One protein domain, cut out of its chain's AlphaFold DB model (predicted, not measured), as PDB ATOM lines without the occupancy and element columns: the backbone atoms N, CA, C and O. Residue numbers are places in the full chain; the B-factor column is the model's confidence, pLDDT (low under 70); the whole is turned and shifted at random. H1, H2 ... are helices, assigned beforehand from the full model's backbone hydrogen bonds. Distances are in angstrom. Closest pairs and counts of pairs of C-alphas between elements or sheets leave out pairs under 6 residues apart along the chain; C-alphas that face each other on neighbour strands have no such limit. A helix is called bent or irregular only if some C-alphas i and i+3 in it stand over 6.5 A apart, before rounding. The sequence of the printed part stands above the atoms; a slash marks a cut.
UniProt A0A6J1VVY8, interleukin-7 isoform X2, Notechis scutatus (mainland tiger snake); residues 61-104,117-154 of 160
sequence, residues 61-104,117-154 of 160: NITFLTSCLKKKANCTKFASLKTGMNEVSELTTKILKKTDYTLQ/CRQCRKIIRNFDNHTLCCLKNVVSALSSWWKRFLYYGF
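Overview. This is residues 61 to 104 and 117 to 154 of the 160 residues of the protein "interleukin-7 isoform X2" of Notechis scutatus (mainland tiger snake) (UniProt A0A6J1VVY8). Three helices form a small, elongated bundle: the long H3 and the kinked H2 run along its length, and the short H1 packs on both of them, running the opposite way to each. The last turns of H3 and the residues after it, 147 to 153, stick out free, as do residues 97 to 102, while residues 117 to 128 have no named element and lead into the beginning of H3. The printed part has 82 residues with three named helices, in the order H1, H2, H3, and no named strand; its class is all helix. It is only just compact, close to loose, with a radius of gyration of the C-alphas of 13.7 A, and spans 43 by 21 by 20 A, only just a rod.

Arrangement. H3, residues 129 to 151, is the longest helix and forms a bundle, a group of helices set together, with H1, residues 62 to 73, and H2, residues 76 to 97. H3 touches H1 with residues 135 to 145 alone; the closest C-alphas are those of Leu 65 and Val 138, 6.2 A apart. H1 and H3 run opposite ways at a shallow tilt of 33 degrees, only just short of steep. H1 and H2 touch, with the C-alphas of Ala 73 and Lys 82 closest at 4.5 A. They are a helical hairpin, opposite ways at a shallow tilt of 29 degrees, joined by a tight link of 2 residues. H2 and H3 are near each other: their closest C-alphas are 8.5 A apart, and 12 pairs are within 10 A. H2 is irregular, with C-alphas 77 and 80 at 8.3 A from each other, and it has a kink of 68 degrees near residue 83. In H1 and H3 every O i to N i+4 pair is within hydrogen-bond range; in H2 14 of 18 are.

Along the chain. H3 measures 32.1 A from C-alpha 129 at (263.673, 283.021, 267.500) to C-alpha 151 at (282.507, 257.536, 272.367). H2, residues 76 to 97, measures 28.7 A. H1, residues 62 to 73, measures 16.4 A and begins with C-alpha 62 at (278.313, 269.591, 281.534).

Size, cuts and confidence. The two C-alphas farthest apart are those of Arg 125 and Gly 153, 43.9 A. Residues 105 to 116 are not printed, and C-alphas 104 and 117 are 23.0 A apart across this cut, which lies in the link from H2 to H3. The mean pLDDT of the printed part is 75.7; residues 99 to 104, 117 to 128 and 152 to 154 are under 70.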
ATOM      1  N   ASN A  61     281.378 273.180 280.262       77.75
ATOM      2  CA  ASN A  61     281.275 272.047 281.177       77.75
ATOM      3  C   ASN A  61     279.816 271.549 281.273       77.75
ATOM      4  O   ASN A  61     278.882 272.356 281.353       77.75
ATOM      5  N   ILE A  62     279.619 270.231 281.346       82.69
ATOM      6  CA  ILE A  62     278.313 269.591 281.534       82.69
ATOM      7  C   ILE A  62     277.544 270.124 282.747       82.69
ATOM      8  O   ILE A  62     276.334 270.334 282.650       82.69
ATOM      9  N   THR A  63     278.215 270.452 283.857       80.94
ATOM     10  CA  THR A  63     277.572 271.055 285.041       80.94
ATOM     11  C   THR A  63     276.951 272.405 284.701       80.94
ATOM     12  O   THR A  63     275.834 272.723 285.118       80.94
ATOM     13  N   PHE A  64     277.665 273.206 283.911       81.19
ATOM     14  CA  PHE A  64     277.187 274.504 283.466       81.19
ATOM     15  C   PHE A  64     276.021 274.360 282.482       81.19
ATOM     16  O   PHE A  64     275.005 275.039 282.652       81.19
ATOM     17  N   LEU A  65     276.131 273.460 281.499       84.69
ATOM     18  CA  LEU A  65     275.072 273.181 280.522       84.69
ATOM     19  C   LEU A  65     273.788 272.712 281.217       84.69
ATOM     20  O   LEU A  65     272.723 273.290 280.999       84.69
ATOM     21  N   THR A  66     273.914 271.763 282.144       86.06
ATOM     22  CA  THR A  66     272.812 271.227 282.959       86.06
ATOM     23  C   THR A  66     272.172 272.312 283.825       86.06
ATOM     24  O   THR A  66     270.953 272.480 283.837       86.06
ATOM     25  N   SER A  67     272.981 273.125 284.518       83.38
ATOM     26  CA  SER A  67     272.473 274.257 285.306       83.38
ATOM     27  C   SER A  67     271.757 275.284 284.428       83.38
ATOM     28  O   SER A  67     270.739 275.852 284.832       83.38
ATOM     29  N   CYS A  68     272.272 275.536 283.223       83.12
ATOM     30  CA  CYS A  68     271.676 276.481 282.296       83.12
ATOM     31  C   CYS A  68     270.331 275.985 281.758       83.12
ATOM     32  O   CYS A  68     269.374 276.759 281.723       83.12
ATOM     33  N   LEU A  69     270.239 274.701 281.412       87.62
ATOM     34  CA  LEU A  69     269.006 274.061 280.966       87.62
ATOM     35  C   LEU A  69     267.932 274.103 282.063       87.62
ATOM     36  O   LEU A  69     266.834 274.604 281.827       87.62
ATOM     37  N   LYS A  70     268.284 273.736 283.303       86.56
ATOM     38  CA  LYS A  70     267.383 273.828 284.466       86.56
ATOM     39  C   LYS A  70     266.915 275.259 284.746       86.56
ATOM     40  O   LYS A  70     265.747 275.497 285.040       86.56
ATOM     41  N   LYS A  71     267.806 276.250 284.630       83.25
ATOM     42  CA  LYS A  71     267.429 277.669 284.767       83.25
ATOM     43  C   LYS A  71     266.478 278.111 283.656       83.25
ATOM     44  O   LYS A  71     265.550 278.859 283.946       83.25
ATOM     45  N   LYS A  72     266.690 277.649 282.419       83.25
ATOM     46  CA  LYS A  72     265.805 277.913 281.275       83.25
ATOM     47  C   LYS A  72     264.423 277.274 281.451       83.25
ATOM     48  O   LYS A  72     263.438 277.924 281.121       83.25
ATOM     49  N   ALA A  73     264.331 276.091 282.059       84.56
ATOM     50  CA  ALA A  73     263.057 275.442 282.392       84.56
ATOM     51  C   ALA A  73     262.162 276.272 283.325       84.56
ATOM     52  O   ALA A  73     260.938 276.223 283.231       84.56
ATOM     53  N   ASN A  74     262.762 277.093 284.188       80.12
ATOM     54  CA  ASN A  74     262.023 277.989 285.079       80.12
ATOM     55  C   ASN A  74     261.591 279.304 284.411       80.12
ATOM     56  O   ASN A  74     260.954 280.138 285.051       80.12
ATOM     57  N   CYS A  75     261.926 279.516 283.138       77.94
ATOM     58  CA  CYS A  75     261.500 280.702 282.409       77.94
ATOM     59  C   CYS A  75     260.115 280.448 281.814       77.94
ATOM     60  O   CYS A  75     259.937 279.517 281.033       77.94
ATOM     61  N   THR A  76     259.154 281.321 282.120       73.88
ATOM     62  CA  THR A  76     257.769 281.238 281.611       73.88
ATOM     63  C   THR A  76     257.700 281.149 280.086       73.88
ATOM     64  O   THR A  76     256.828 280.488 279.536       73.88
ATOM     65  N   LYS A  77     258.683 281.747 279.406       73.81
ATOM     66  CA  LYS A  77     258.889 281.685 277.956       73.81
ATOM     67  C   LYS A  77     259.004 280.269 277.383       73.81
ATOM     68  O   LYS A  77     258.653 280.066 276.234       73.81
ATOM     69  N   PHE A  78     259.501 279.308 278.154       78.19
ATOM     70  CA  PHE A  78     259.704 277.931 277.707       78.19
ATOM     71  C   PHE A  78     258.754 276.953 278.409       78.19
ATOM     72  O   PHE A  78     259.109 275.793 278.600       78.19
ATOM     73  N   ALA A  79     257.569 277.408 278.831       80.62
ATOM     74  CA  ALA A  79     256.632 276.584 279.595       80.62
ATOM     75  C   ALA A  79     256.294 275.253 278.896       80.62
ATOM     76  O   ALA A  79     256.273 274.222 279.561       80.62
ATOM     77  N   SER A  80     256.129 275.259 277.569       82.94
ATOM     78  CA  SER A  80     255.876 274.054 276.760       82.94
ATOM     79  C   SER A  80     257.045 273.063 276.738       82.94
ATOM     80  O   SER A  80     256.835 271.870 276.564       82.94
ATOM     81  N   LEU A  81     258.273 273.535 276.955       88.19
ATOM     82  CA  LEU A  81     259.500 272.731 276.947       88.19
ATOM     83  C   LEU A  81     260.010 272.429 278.367       88.19
ATOM     84  O   LEU A  81     261.043 271.778 278.540       88.19
ATOM     85  N   LYS A  82     259.318 272.925 279.402       88.88
ATOM     86  CA  LYS A  82     259.751 272.871 280.806       88.88
ATOM     87  C   LYS A  82     260.014 271.446 281.279       88.88
ATOM     88  O   LYS A  82     261.052 271.205 281.892       88.88
ATOM     89  N   THR A  83     259.084 270.534 281.004       89.31
ATOM     90  CA  THR A  83     259.173 269.134 281.433       89.31
ATOM     91  C   THR A  83     260.409 268.468 280.836       89.31
ATOM     92  O   THR A  83     261.297 268.086 281.592       89.31
ATOM     93  N   GLY A  84     260.554 268.487 279.506       87.81
ATOM     94  CA  GLY A  84     261.709 267.883 278.833       87.81
ATOM     95  C   GLY A  84     263.051 268.482 279.273       87.81
ATOM     96  O   GLY A  84     264.006 267.753 279.529       87.81
ATOM     97  N   MET A  85     263.134 269.804 279.465       90.81
ATOM     98  CA  MET A  85     264.356 270.433 279.985       90.81
ATOM     99  C   MET A  85     264.699 269.989 281.413       90.81
ATOM    100  O   MET A  85     265.878 269.787 281.722       90.81
ATOM    101  N   ASN A  86     263.705 269.865 282.297       89.56
ATOM    102  CA  ASN A  86     263.920 269.407 283.670       89.56
ATOM    103  C   ASN A  86     264.348 267.945 283.698       89.56
ATOM    104  O   ASN A  86     265.336 267.628 284.352       89.56
ATOM    105  N   GLU A  87     263.665 267.083 282.952       90.12
ATOM    106  CA  GLU A  87     263.970 265.657 282.914       90.12
ATOM    107  C   GLU A  87     265.363 265.392 282.337       90.12
ATOM    108  O   GLU A  87     266.149 264.684 282.963       90.12
ATOM    109  N   VAL A  88     265.728 266.036 281.220       90.88
ATOM    110  CA  VAL A  88     267.090 265.956 280.660       90.88
ATOM    111  C   VAL A  88     268.121 266.426 281.687       90.88
ATOM    112  O   VAL A  88     269.155 265.778 281.867       90.88
ATOM    113  N   SER A  89     267.850 267.521 282.404       89.50
ATOM    114  CA  SER A  89     268.770 268.051 283.419       89.50
ATOM    115  C   SER A  89     268.927 267.110 284.619       89.50
ATOM    116  O   SER A  89     270.036 266.892 285.119       89.50
ATOM    117  N   GLU A  90     267.822 266.551 285.107       89.56
ATOM    118  CA  GLU A  90     267.804 265.626 286.237       89.56
ATOM    119  C   GLU A  90     268.453 264.298 285.888       89.56
ATOM    120  O   GLU A  90     269.273 263.810 286.663       89.56
ATOM    121  N   LEU A  91     268.131 263.734 284.726       87.88
ATOM    122  CA  LEU A  91     268.695 262.473 284.269       87.88
ATOM    123  C   LEU A  91     270.195 262.612 284.001       87.88
ATOM    124  O   LEU A  91     270.963 261.782 284.478       87.88
ATOM    125  N   THR A  92     270.630 263.712 283.375       88.19
ATOM    126  CA  THR A  92     272.059 264.048 283.235       88.19
ATOM    127  C   THR A  92     272.747 264.064 284.601       88.19
ATOM    128  O   THR A  92     273.770 263.414 284.795       88.19
ATOM    129  N   THR A  93     272.154 264.741 285.591       85.81
ATOM    130  CA  THR A  93     272.709 264.802 286.954       85.81
ATOM    131  C   THR A  93     272.737 263.428 287.630       85.81
ATOM    132  O   THR A  93     273.710 263.099 288.303       85.81
ATOM    133  N   LYS A  94     271.679 262.620 287.475       85.56
ATOM    134  CA  LYS A  94     271.579 261.269 288.050       85.56
ATOM    135  C   LYS A  94     272.633 260.336 287.461       85.56
ATOM    136  O   LYS A  94     273.279 259.633 288.230       85.56
ATOM    137  N   ILE A  95     272.818 260.351 286.140       81.38
ATOM    138  CA  ILE A  95     273.829 259.529 285.466       81.38
ATOM    139  C   ILE A  95     275.219 259.936 285.954       81.38
ATOM    140  O   ILE A  95     275.953 259.079 286.413       81.38
ATOM    141  N   LEU A  96     275.549 261.232 285.981       77.88
ATOM    142  CA  LEU A  96     276.864 261.692 286.451       77.88
ATOM    143  C   LEU A  96     277.119 261.342 287.929       77.88
ATOM    144  O   LEU A  96     278.208 260.899 288.276       77.88
ATOM    145  N   LYS A  97     276.110 261.452 288.806       77.12
ATOM    146  CA  LYS A  97     276.247 261.078 290.227       77.12
ATOM    147  C   LYS A  97     276.550 259.600 290.455       77.12
ATOM    148  O   LYS A  97     277.253 259.292 291.406       77.12
ATOM    149  N   LYS A  98     276.021 258.696 289.626       70.69
ATOM    150  CA  LYS A  98     276.264 257.249 289.770       70.69
ATOM    151  C   LYS A  98     277.717 256.849 289.520       70.69
ATOM    152  O   LYS A  98     278.096 255.730 289.824       70.69
ATOM    153  N   THR A  99     278.505 257.744 288.941       61.25
ATOM    154  CA  THR A  99     279.784 257.385 288.328       61.25
ATOM    155  C   THR A  99     280.980 257.795 289.168       61.25
ATOM    156  O   THR A  99     282.103 257.701 288.691       61.25
ATOM    157  N   ASP A 100     280.738 258.333 290.372       57.56
ATOM    158  CA  ASP A 100     281.718 259.078 291.174       57.56
ATOM    159  C   ASP A 100     282.505 260.117 290.368       57.56
ATOM    160  O   ASP A 100     283.535 260.636 290.808       57.56
ATOM    161  N   TYR A 101     281.965 260.499 289.203       58.09
ATOM    162  CA  TYR A 101     282.366 261.668 288.469       58.09
ATOM    163  C   TYR A 101     281.969 262.848 289.341       58.09
ATOM    164  O   TYR A 101     280.869 263.409 289.260       58.09
ATOM    165  N   THR A 102     282.873 263.175 290.261       47.81
ATOM    166  CA  THR A 102     282.804 264.393 291.027       47.81
ATOM    167  C   THR A 102     282.724 265.475 289.977       47.81
ATOM    168  O   THR A 102     283.639 265.691 289.181       47.81
ATOM    169  N   LEU A 103     281.575 266.144 289.952       49.91
ATOM    170  CA  LEU A 103     281.431 267.448 289.342       49.91
ATOM    171  C   LEU A 103     282.327 268.367 290.168       49.91
ATOM    172  O   LEU A 103     281.826 269.216 290.904       49.91
ATOM    173  N   GLN A 104     283.648 268.167 290.115       37.66
ATOM    174  CA  GLN A 104     284.559 269.179 290.564       37.66
ATOM    175  C   GLN A 104     284.112 270.404 289.780       37.66
ATOM    176  O   GLN A 104     283.960 270.331 288.549       37.66
ATOM    177  N   CYS A 117     271.931 282.417 279.050       60.62
ATOM    178  CA  CYS A 117     271.368 283.557 278.315       60.62
ATOM    179  C   CYS A 117     270.543 284.516 279.190       60.62
ATOM    180  O   CYS A 117     269.544 284.124 279.794       60.62
ATOM    181  N   ARG A 118     270.931 285.804 279.228       58.56
ATOM    182  CA  ARG A 118     270.281 286.860 280.045       58.56
ATOM    183  C   ARG A 118     268.774 287.024 279.774       58.56
ATOM    184  O   ARG A 118     268.094 287.687 280.551       58.56
ATOM    185  N   GLN A 119     268.264 286.442 278.692       55.72
ATOM    186  CA  GLN A 119     266.887 286.568 278.212       55.72
ATOM    187  C   GLN A 119     265.832 286.005 279.169       55.72
ATOM    188  O   GLN A 119     264.699 286.468 279.138       55.72
ATOM    189  N   CYS A 120     266.207 285.098 280.074       55.78
ATOM    190  CA  CYS A 120     265.323 284.647 281.151       55.78
ATOM    191  C   CYS A 120     265.111 285.686 282.266       55.78
ATOM    192  O   CYS A 120     264.154 285.575 283.019       55.78
ATOM    193  N   ARG A 121     265.993 286.692 282.389       54.28
ATOM    194  CA  ARG A 121     265.876 287.758 283.405       54.28
ATOM    195  C   ARG A 121     265.129 288.990 282.911       54.28
ATOM    196  O   ARG A 121     264.730 289.813 283.722       54.28
ATOM    197  N   LYS A 122     265.012 289.171 281.594       51.31
ATOM    198  CA  LYS A 122     264.329 290.334 281.027       51.31
ATOM    199  C   LYS A 122     262.928 289.938 280.579       51.31
ATOM    200  O   LYS A 122     262.774 289.041 279.750       51.31
ATOM    201  N   ILE A 123     261.935 290.686 281.058       46.25
ATOM    202  CA  ILE A 123     260.559 290.737 280.549       46.25
ATOM    203  C   ILE A 123     260.593 291.396 279.153       46.25
ATOM    204  O   ILE A 123     260.094 292.492 278.939       46.25
ATOM    205  N   ILE A 124     261.300 290.797 278.192       46.91
ATOM    206  CA  ILE A 124     261.209 291.218 276.791       46.91
ATOM    207  C   ILE A 124     259.957 290.548 276.249       46.91
ATOM    208  O   ILE A 124     259.885 289.317 276.254       46.91
ATOM    209  N   ARG A 125     258.998 291.377 275.833       45.84
ATOM    210  CA  ARG A 125     257.639 291.020 275.403       45.84
ATOM    211  C   ARG A 125     257.567 290.001 274.263       45.84
ATOM    212  O   ARG A 125     256.535 289.365 274.119       45.84
ATOM    213  N   ASN A 126     258.660 289.781 273.533       51.47
ATOM    214  CA  ASN A 126     258.685 288.834 272.426       51.47
ATOM    215  C   ASN A 126     259.533 287.613 272.799       51.47
ATOM    216  O   ASN A 126     260.717 287.717 273.137       51.47
ATOM    217  N   PHE A 127     258.889 286.449 272.792       62.31
ATOM    218  CA  PHE A 127     259.560 285.169 272.640       62.31
ATOM    219  C   PHE A 127     260.086 285.121 271.206       62.31
ATOM    220  O   PHE A 127     259.340 284.859 270.271       62.31
ATOM    221  N   ASP A 128     261.333 285.537 271.024       66.56
ATOM    222  CA  ASP A 128     261.955 285.649 269.711       66.56
ATOM    223  C   ASP A 128     262.684 284.353 269.334       66.56
ATOM    224  O   ASP A 128     263.154 283.604 270.199       66.56
ATOM    225  N   ASN A 129     262.850 284.118 268.026       70.50
ATOM    226  CA  ASN A 129     263.673 283.021 267.500       70.50
ATOM    227  C   ASN A 129     265.064 283.001 268.147       70.50
ATOM    228  O   ASN A 129     265.628 281.940 268.379       70.50
ATOM    229  N   HIS A 130     265.598 284.158 268.547       75.12
ATOM    230  CA  HIS A 130     266.863 284.252 269.269       75.12
ATOM    231  C   HIS A 130     266.851 283.496 270.614       75.12
ATOM    232  O   HIS A 130     267.840 282.851 270.979       75.12
ATOM    233  N   THR A 131     265.770 283.586 271.389       76.25
ATOM    234  CA  THR A 131     265.639 282.915 272.689       76.25
ATOM    235  C   THR A 131     265.598 281.393 272.525       76.25
ATOM    236  O   THR A 131     266.310 280.683 273.250       76.25
ATOM    237  N   LEU A 132     264.852 280.903 271.531       80.00
ATOM    238  CA  LEU A 132     264.805 279.490 271.139       80.00
ATOM    239  C   LEU A 132     266.143 278.995 270.590       80.00
ATOM    240  O   LEU A 132     266.637 277.967 271.041       80.00
ATOM    241  N   CYS A 133     266.799 279.759 269.719       80.00
ATOM    242  CA  CYS A 133     268.119 279.417 269.199       80.00
ATOM    243  C   CYS A 133     269.165 279.303 270.316       80.00
ATOM    244  O   CYS A 133     270.001 278.403 270.292       80.00
ATOM    245  N   CYS A 134     269.114 280.163 271.343       80.00
ATOM    246  CA  CYS A 134     270.006 279.998 272.490       80.00
ATOM    247  C   CYS A 134     269.714 278.698 273.259       80.00
ATOM    248  O   CYS A 134     270.642 278.057 273.744       80.00
ATOM    249  N   LEU A 135     268.441 278.322 273.426       84.75
ATOM    250  CA  LEU A 135     268.095 277.035 274.032       84.75
ATOM    251  C   LEU A 135     268.603 275.869 273.166       84.75
ATOM    252  O   LEU A 135     269.272 274.995 273.710       84.75
ATOM    253  N   LYS A 136     268.392 275.919 271.845       85.62
ATOM    254  CA  LYS A 136     268.906 274.935 270.882       85.62
ATOM    255  C   LYS A 136     270.408 274.722 271.049       85.62
ATOM    256  O   LYS A 136     270.837 273.601 271.277       85.62
ATOM    257  N   ASN A 137     271.196 275.797 271.077       83.31
ATOM    258  CA  ASN A 137     272.647 275.693 271.256       83.31
ATOM    259  C   ASN A 137     273.055 275.037 272.586       83.31
ATOM    260  O   ASN A 137     274.064 274.339 272.625       83.31
ATOM    261  N   VAL A 138     272.307 275.252 273.676       86.12
ATOM    262  CA  VAL A 138     272.592 274.589 274.963       86.12
ATOM    263  C   VAL A 138     272.300 273.092 274.876       86.12
ATOM    264  O   VAL A 138     273.121 272.298 275.330       86.12
ATOM    265  N   VAL A 139     271.163 272.706 274.290       89.50
ATOM    266  CA  VAL A 139     270.778 271.292 274.149       89.50
ATOM    267  C   VAL A 139     271.741 270.562 273.210       89.50
ATOM    268  O   VAL A 139     272.250 269.504 273.572       89.50
ATOM    269  N   SER A 140     272.114 271.169 272.082       87.50
ATOM    270  CA  SER A 140     273.079 270.581 271.145       87.50
ATOM    271  C   SER A 140     274.494 270.489 271.720       87.50
ATOM    272  O   SER A 140     275.196 269.505 271.474       87.50
ATOM    273  N   ALA A 141     274.920 271.457 272.537       85.56
ATOM    274  CA  ALA A 141     276.178 271.355 273.275       85.56
ATOM    275  C   ALA A 141     276.147 270.214 274.303       85.56
ATOM    276  O   ALA A 141     277.127 269.488 274.439       85.56
ATOM    277  N   LEU A 142     275.015 270.012 274.986       88.50
ATOM    278  CA  LEU A 142     274.829 268.910 275.933       88.50
ATOM    279  C   LEU A 142     274.861 267.548 275.217       88.50
ATOM    280  O   LEU A 142     275.564 266.644 275.666       88.50
ATOM    281  N   SER A 143     274.187 267.431 274.071       88.88
ATOM    282  CA  SER A 143     274.250 266.257 273.186       88.88
ATOM    283  C   SER A 143     275.690 265.953 272.758       88.88
ATOM    284  O   SER A 143     276.179 264.832 272.907       88.88
ATOM    285  N   SER A 144     276.406 266.979 272.292       85.25
ATOM    286  CA  SER A 144     277.793 266.862 271.836       85.25
ATOM    287  C   SER A 144     278.743 266.463 272.963       85.25
ATOM    288  O   SER A 144     279.630 265.637 272.750       85.25
ATOM    289  N   TRP A 145     278.548 267.004 274.168       86.06
ATOM    290  CA  TRP A 145     279.341 266.644 275.341       86.06
ATOM    291  C   TRP A 145     279.189 265.161 275.683       86.06
ATOM    292  O   TRP A 145     280.195 264.471 275.822       86.06
ATOM    293  N   TRP A 146     277.955 264.645 275.733       84.75
ATOM    294  CA  TRP A 146     277.706 263.226 276.003       84.75
ATOM    295  C   TRP A 146     278.325 262.314 274.948       84.75
ATOM    296  O   TRP A 146     278.968 261.323 275.293       84.75
ATOM    297  N   LYS A 147     278.209 262.682 273.667       83.00
ATOM    298  CA  LYS A 147     278.850 261.936 272.579       83.00
ATOM    299  C   LYS A 147     280.370 261.889 272.762       83.00
ATOM    300  O   LYS A 147     280.959 260.815 272.678       83.00
ATOM    301  N   ARG A 148     281.001 263.031 273.064       78.44
ATOM    302  CA  ARG A 148     282.448 263.128 273.336       78.44
ATOM    303  C   ARG A 148     282.865 262.276 274.539       78.44
ATOM    304  O   ARG A 148     283.829 261.523 274.433       78.44
ATOM    305  N   PHE A 149     282.116 262.356 275.634       78.44
ATOM    306  CA  PHE A 149     282.378 261.611 276.866       78.44
ATOM    307  C   PHE A 149     282.305 260.090 276.663       78.44
ATOM    308  O   PHE A 149     283.184 259.365 277.112       78.44
ATOM    309  N   LEU A 150     281.290 259.600 275.947       77.38
ATOM    310  CA  LEU A 150     281.024 258.162 275.835       77.38
ATOM    311  C   LEU A 150     281.786 257.456 274.716       77.38
ATOM    312  O   LEU A 150     282.078 256.263 274.845       77.38
ATOM    313  N   TYR A 151     282.054 258.159 273.615       71.75
ATOM    314  CA  TYR A 151     282.507 257.536 272.367       71.75
ATOM    315  C   TYR A 151     283.889 257.989 271.910       71.75
ATOM    316  O   TYR A 151     284.544 257.262 271.174       71.75
ATOM    317  N   TYR A 152     284.359 259.154 272.361       67.25
ATOM    318  CA  TYR A 152     285.649 259.707 271.935       67.25
ATOM    319  C   TYR A 152     286.712 259.669 273.036       67.25
ATOM    320  O   TYR A 152     287.750 260.311 272.904       67.25
ATOM    321  N   GLY A 153     286.460 258.927 274.123       53.69
ATOM    322  CA  GLY A 153     287.423 258.744 275.213       53.69
ATOM    323  C   GLY A 153     287.862 260.062 275.849       53.69
ATOM    324  O   GLY A 153     288.989 260.168 276.327       53.69
ATOM    325  N   PHE A 154     287.004 261.090 275.812       51.78
ATOM    326  CA  PHE A 154     287.331 262.391 276.369       51.78
ATOM    327  C   PHE A 154     287.417 262.254 277.889       51.78
ATOM    328  O   PHE A 154     286.389 262.260 278.562       51.78
TER     329      PHE A 154